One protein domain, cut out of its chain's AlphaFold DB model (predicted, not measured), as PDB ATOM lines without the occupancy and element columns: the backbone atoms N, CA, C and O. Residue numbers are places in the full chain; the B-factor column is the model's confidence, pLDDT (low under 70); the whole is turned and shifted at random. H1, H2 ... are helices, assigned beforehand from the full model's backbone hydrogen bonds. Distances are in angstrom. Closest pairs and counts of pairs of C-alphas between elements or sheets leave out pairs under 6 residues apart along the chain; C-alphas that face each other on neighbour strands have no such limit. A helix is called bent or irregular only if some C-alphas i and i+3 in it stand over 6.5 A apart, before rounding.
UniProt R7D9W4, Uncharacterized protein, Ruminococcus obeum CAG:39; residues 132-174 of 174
ATOM      1  N   ASN A 132     -39.929 -31.095  -3.866       82.88
ATOM      2  CA  ASN A 132     -39.611 -30.137  -2.805       82.88
ATOM      3  C   ASN A 132     -39.934 -28.699  -3.235       82.88
ATOM      4  O   ASN A 132     -40.603 -27.975  -2.503       82.88
ATOM      5  N   GLN A 133     -39.529 -28.294  -4.441       79.44
ATOM      6  CA  GLN A 133     -39.847 -26.974  -4.989       79.44
ATOM      7  C   GLN A 133     -41.356 -26.777  -5.148       79.44
ATOM      8  O   GLN A 133     -41.876 -25.739  -4.753       79.44
ATOM      9  N   LYS A 134     -42.082 -27.785  -5.644       82.50
ATOM     10  CA  LYS A 134     -43.546 -27.756  -5.739       82.50
ATOM     11  C   LYS A 134     -44.193 -27.556  -4.366       82.50
ATOM     12  O   LYS A 134     -45.108 -26.749  -4.247       82.50
ATOM     13  N   SER A 135     -43.708 -28.251  -3.336       75.31
ATOM     14  CA  SER A 135     -44.184 -28.080  -1.958       75.31
ATOM     15  C   SER A 135     -43.918 -26.666  -1.424       75.31
ATOM     16  O   SER A 135     -44.812 -26.070  -0.826       75.31
ATOM     17  N   VAL A 136     -42.743 -26.092  -1.703       79.62
ATOM     18  CA  VAL A 136     -42.414 -24.701  -1.343       79.62
ATOM     19  C   VAL A 136     -43.324 -23.705  -2.065       79.62
ATOM     20  O   VAL A 136     -43.888 -22.828  -1.416       79.62
ATOM     21  N   CYS A 137     -43.527 -23.855  -3.377       77.19
ATOM     22  CA  CYS A 137     -44.428 -22.993  -4.147       77.19
ATOM     23  C   CYS A 137     -45.876 -23.087  -3.645       77.19
ATOM     24  O   CYS A 137     -46.556 -22.069  -3.555       77.19
ATOM     25  N   GLN A 138     -46.340 -24.286  -3.274       78.00
ATOM     26  CA  GLN A 138     -47.670 -24.469  -2.690       78.00
ATOM     27  C   GLN A 138     -47.793 -23.750  -1.343       78.00
ATOM     28  O   GLN A 138     -48.735 -22.989  -1.153       78.00
ATOM     29  N   MET A 139     -46.810 -23.899  -0.448       77.62
ATOM     30  CA  MET A 139     -46.786 -23.159   0.820       77.62
ATOM     31  C   MET A 139     -46.794 -21.642   0.600       77.62
ATOM     32  O   MET A 139     -47.503 -20.922   1.296       77.62
ATOM     33  N   GLN A 140     -46.036 -21.140  -0.379       74.12
ATOM     34  CA  GLN A 140     -46.034 -19.716  -0.722       74.12
ATOM     35  C   GLN A 140     -47.406 -19.243  -1.216       74.12
ATOM     36  O   GLN A 140     -47.871 -18.187  -0.787       74.12
ATOM     37  N   LEU A 141     -48.074 -20.023  -2.071       72.50
ATOM     38  CA  LEU A 141     -49.432 -19.728  -2.531       72.50
ATOM     39  C   LEU A 141     -50.447 -19.756  -1.385       72.50
ATOM     40  O   LEU A 141     -51.301 -18.874  -1.324       72.50
ATOM     41  N   ASP A 142     -50.332 -20.706  -0.460       74.38
ATOM     42  CA  ASP A 142     -51.212 -20.803   0.705       74.38
ATOM     43  C   ASP A 142     -51.025 -19.598   1.643       74.38
ATOM     44  O   ASP A 142     -52.011 -19.021   2.106       74.38
ATOM     45  N   ILE A 143     -49.780 -19.148   1.858       75.50
ATOM     46  CA  ILE A 143     -49.467 -17.925   2.617       75.50
ATOM     47  C   ILE A 143     -50.055 -16.695   1.925       75.50
ATOM     48  O   ILE A 143     -50.715 -15.888   2.576       75.50
ATOM     49  N   ILE A 144     -49.855 -16.545   0.613       71.31
ATOM     50  CA  ILE A 144     -50.428 -15.426  -0.150       71.31
ATOM     51  C   ILE A 144     -51.957 -15.465  -0.068       71.31
ATOM     52  O   ILE A 144     -52.583 -14.441   0.192       71.31
ATOM     53  N   GLY A 145     -52.568 -16.639  -0.223       71.62
ATOM     54  CA  GLY A 145     -54.010 -16.829  -0.101       71.62
ATOM     55  C   GLY A 145     -54.540 -16.520   1.301       71.62
ATOM     56  O   GLY A 145     -55.646 -15.998   1.426       71.62
ATOM     57  N   PHE A 146     -53.769 -16.804   2.349       73.00
ATOM     58  CA  PHE A 146     -54.086 -16.428   3.726       73.00
ATOM     59  C   PHE A 146     -54.004 -14.909   3.931       73.00
ATOM     60  O   PHE A 146     -54.953 -14.305   4.425       73.00
ATOM     61  N   VAL A 147     -52.915 -14.281   3.475       68.69
ATOM     62  CA  VAL A 147     -52.709 -12.825   3.535       68.69
ATOM     63  C   VAL A 147     -53.798 -12.084   2.759       68.69
ATOM     64  O   VAL A 147     -54.358 -11.130   3.274       68.69
ATOM     65  N   LEU A 148     -54.165 -12.538   1.559       65.88
ATOM     66  CA  LEU A 148     -55.225 -11.914   0.759       65.88
ATOM     67  C   LEU A 148     -56.617 -12.045   1.394       65.88
ATOM     68  O   LEU A 148     -57.465 -11.182   1.179       65.88
ATOM     69  N   ARG A 149     -56.873 -13.107   2.175       66.94
ATOM     70  CA  ARG A 149     -58.127 -13.253   2.937       66.94
ATOM     71  C   ARG A 149     -58.182 -12.322   4.144       66.94
ATOM     72  O   ARG A 149     -59.273 -11.925   4.546       66.94
ATOM     73  N   ILE A 150     -57.032 -11.968   4.709       63.78
ATOM     74  CA  ILE A 150     -56.926 -10.992   5.791       63.78
ATOM     75  C   ILE A 150     -56.630  -9.632   5.157       63.78
ATOM     76  O   ILE A 150     -55.489  -9.198   5.049       63.78
ATOM     77  N   ALA A 151     -57.685  -8.943   4.726       60.78
ATOM     78  CA  ALA A 151     -57.578  -7.639   4.068       60.78
ATOM     79  C   ALA A 151     -57.027  -6.513   4.976       60.78
ATOM     80  O   ALA A 151     -56.797  -5.405   4.492       60.78
ATOM     81  N   ASP A 152     -56.823  -6.778   6.272       65.19
ATOM     82  CA  ASP A 152     -56.387  -5.797   7.266       65.19
ATOM     83  C   ASP A 152     -54.951  -6.078   7.775       65.19
ATOM     84  O   ASP A 152     -54.714  -7.068   8.481       65.19
ATOM     85  N   PRO A 153     -53.979  -5.194   7.472       67.12
ATOM     86  CA  PRO A 153     -52.608  -5.268   7.979       67.12
ATOM     87  C   PRO A 153     -52.492  -5.309   9.511       67.12
ATOM     88  O   PRO A 153     -51.511  -5.847  10.030       67.12
ATOM     89  N   ILE A 154     -53.462  -4.746  10.242       68.06
ATOM     90  CA  ILE A 154     -53.498  -4.763  11.712       68.06
ATOM     91  C   ILE A 154     -53.730  -6.194  12.199       68.06
ATOM     92  O   ILE A 154     -52.971  -6.701  13.023       68.06
ATOM     93  N   MET A 155     -54.700  -6.880  11.598       68.44
ATOM     94  CA  MET A 155     -55.058  -8.254  11.945       68.44
ATOM     95  C   MET A 155     -53.932  -9.246  11.591       68.44
ATOM     96  O   MET A 155     -53.640 -10.166  12.353       68.44
ATOM     97  N   LEU A 156     -53.218  -9.020  10.480       69.12
ATOM     98  CA  LEU A 156     -52.008  -9.778  10.119       69.12
ATOM     99  C   LEU A 156     -50.887  -9.636  11.156       69.12
ATOM    100  O   LEU A 156     -50.195 -10.608  11.467       69.12
ATOM    101  N   LYS A 157     -50.703  -8.428  11.695       70.62
ATOM    102  CA  LYS A 157     -49.673  -8.145  12.698       70.62
ATOM    103  C   LYS A 157     -49.993  -8.798  14.042       70.62
ATOM    104  O   LYS A 157     -49.082  -9.318  14.685       70.62
ATOM    105  N   GLU A 158     -51.260  -8.803  14.443       74.94
ATOM    106  CA  GLU A 158     -51.727  -9.497  15.650       74.94
ATOM    107  C   GLU A 158     -51.511 -11.010  15.531       74.94
ATOM    108  O   GLU A 158     -50.812 -11.592  16.360       74.94
ATOM    109  N   ILE A 159     -51.961 -11.622  14.430       76.00
ATOM    110  CA  ILE A 159     -51.780 -13.061  14.187       76.00
ATOM    111  C   ILE A 159     -50.297 -13.444  14.149       76.00
ATOM    112  O   ILE A 159     -49.911 -14.455  14.736       76.00
ATOM    113  N   TYR A 160     -49.442 -12.651  13.492       77.19
ATOM    114  CA  TYR A 160     -48.000 -12.909  13.473       77.19
ATOM    115  C   TYR A 160     -47.394 -12.879  14.882       77.19
ATOM    116  O   TYR A 160     -46.576 -13.734  15.223       77.19
ATOM    117  N   THR A 161     -47.810 -11.914  15.705       76.75
ATOM    118  CA  THR A 161     -47.314 -11.755  17.076       76.75
ATOM    119  C   THR A 161     -47.725 -12.945  17.942       76.75
ATOM    120  O   THR A 161     -46.868 -13.551  18.583       76.75
ATOM    121  N   ASP A 162     -48.994 -13.352  17.881       78.00
ATOM    122  CA  ASP A 162     -49.511 -14.498  18.635       78.00
ATOM    123  C   ASP A 162     -48.879 -15.820  18.183       78.00
ATOM    124  O   ASP A 162     -48.466 -16.641  19.007       78.00
ATOM    125  N   THR A 163     -48.725 -16.008  16.868       78.19
ATOM    126  CA  THR A 163     -48.098 -17.210  16.294       78.19
ATOM    127  C   THR A 163     -46.633 -17.321  16.713       78.19
ATOM    128  O   THR A 163     -46.173 -18.401  17.079       78.19
ATOM    129  N   LYS A 164     -45.897 -16.201  16.718       81.88
ATOM    130  CA  LYS A 164     -44.501 -16.156  17.167       81.88
ATOM    131  C   LYS A 164     -44.370 -16.511  18.650       81.88
ATOM    132  O   LYS A 164     -43.539 -17.348  18.991       81.88
ATOM    133  N   VAL A 165     -45.212 -15.935  19.510       85.25
ATOM    134  CA  VAL A 165     -45.223 -16.243  20.952       85.25
ATOM    135  C   VAL A 165     -45.560 -17.717  21.199       85.25
ATOM    136  O   VAL A 165     -44.938 -18.361  22.043       85.25
ATOM    137  N   SER A 166     -46.514 -18.275  20.447       81.12
ATOM    138  CA  SER A 166     -46.868 -19.694  20.536       81.12
ATOM    139  C   SER A 166     -45.712 -20.609  20.118       81.12
ATOM    140  O   SER A 166     -45.456 -21.607  20.789       81.12
ATOM    141  N   TYR A 167     -44.998 -20.274  19.039       80.00
ATOM    142  CA  TYR A 167     -43.836 -21.035  18.573       80.00
ATOM    143  C   TYR A 167     -42.672 -20.977  19.573       80.00
ATOM    144  O   TYR A 167     -42.073 -22.001  19.893       80.00
ATOM    145  N   GLU A 168     -42.376 -19.795  20.118       82.56
ATOM    146  CA  GLU A 168     -41.325 -19.616  21.126       82.56
ATOM    147  C   GLU A 168     -41.622 -20.397  22.415       82.56
ATOM    148  O   GLU A 168     -40.707 -20.988  22.984       82.56
ATOM    149  N   LYS A 169     -42.893 -20.478  22.839       83.31
ATOM    150  CA  LYS A 169     -43.308 -21.350  23.951       83.31
ATOM    151  C   LYS A 169     -43.106 -22.830  23.645       83.31
ATOM    152  O   LYS A 169     -42.541 -23.538  24.468       83.31
ATOM    153  N   GLN A 170     -43.513 -23.292  22.462       71.25
ATOM    154  CA  GLN A 170     -43.318 -24.691  22.061       71.25
ATOM    155  C   GLN A 170     -41.836 -25.078  22.011       71.25
ATOM    156  O   GLN A 170     -41.484 -26.187  22.386       71.25
ATOM    157  N   MET A 171     -40.959 -24.154  21.612       75.00
ATOM    158  CA  MET A 171     -39.506 -24.355  21.623       75.00
ATOM    159  C   MET A 171     -38.887 -24.367  23.029       75.00
ATOM    160  O   MET A 171     -37.757 -24.823  23.173       75.00
ATOM    161  N   GLN A 172     -39.577 -23.841  24.045       72.06
ATOM    162  CA  GLN A 172     -39.140 -23.869  25.449       72.06
ATOM    163  C   GLN A 172     -39.669 -25.090  26.216       72.06
ATOM    164  O   GLN A 172     -39.152 -25.406  27.285       72.06
ATOM    165  N   GLU A 173     -40.702 -25.753  25.693       58.75
ATOM    166  CA  GLU A 173     -41.293 -26.972  26.260       58.75
ATOM    167  C   GLU A 173     -40.662 -28.271  25.703       58.75
ATOM    168  O   GLU A 173     -41.047 -29.362  26.126       58.75
ATOM    169  N   VAL A 174     -39.684 -28.157  24.793       47.78
ATOM    170  CA  VAL A 174     -38.828 -29.243  24.263       47.78
ATOM    171  C   VAL A 174     -37.443 -29.164  24.894       47.78
ATOM    172  O   VAL A 174     -36.915 -30.236  25.271       47.78
TER     173      VAL A 174
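AT A GLANCE: This is residues 132 to 174 of the 174 residues of an uncharacterized protein of Ruminococcus obeum CAG:39 (UniProt R7D9W4). Two long helices, H1 and H2, meet near their ends at a tight link and open away from each other as a wide V. The V is flat, its two arms spread apart, with hardly any contact between them beyond the corner. The printed part has 43 residues with two named helices, H1 then H2 along the chain, and no named strand; the class is all helix. The whole is loose, with a radius of gyration of the C-alphas of 13.2 A, and the C-alphas span 31 by 31 by 8 A.

IN THESE COORDINATES: H1 is residues 132 to 149, 25.7 A from first to last C-alpha. It begins at C-alpha 132, at (-39.611, -30.137, -2.805), and ends at C-alpha 149, at (-58.127, -13.253, 2.937). H2 is residues 153 to 172, 28.9 A from first to last C-alpha, and it ends at C-alpha 172, at (-39.140, -23.869, 25.449). Neither helix is bent.

HOW THE PARTS SIT: H1 and H2 are close but not clearly touching, with 1 pair of C-alphas within 8 A. That closest pair is Val 147 and Leu 156, whose C-alphas are 7.3 A apart. The two helices stand at a steep tilt of 49 degrees and run opposite ways. Their centres are 18.6 A apart. Residues 132 to 145 of H1 stand free, and so do residues 157 to 174, of which 157 to 172 belong to H2. In H1 and H2 every O i to N i+4 pair is within hydrogen-bond range.

THE WHOLE: The two C-alphas farthest apart are those of Ala 151 and Val 174, at 35.0 A. The printed part has no cut, and it ends at residue 174, the chain's last residue. The link from H1 to H2 has 3 residues and is tight. The mean pLDDT of the printed part is 73.5; residues 147 to 156 and 173 to 174 are under 70.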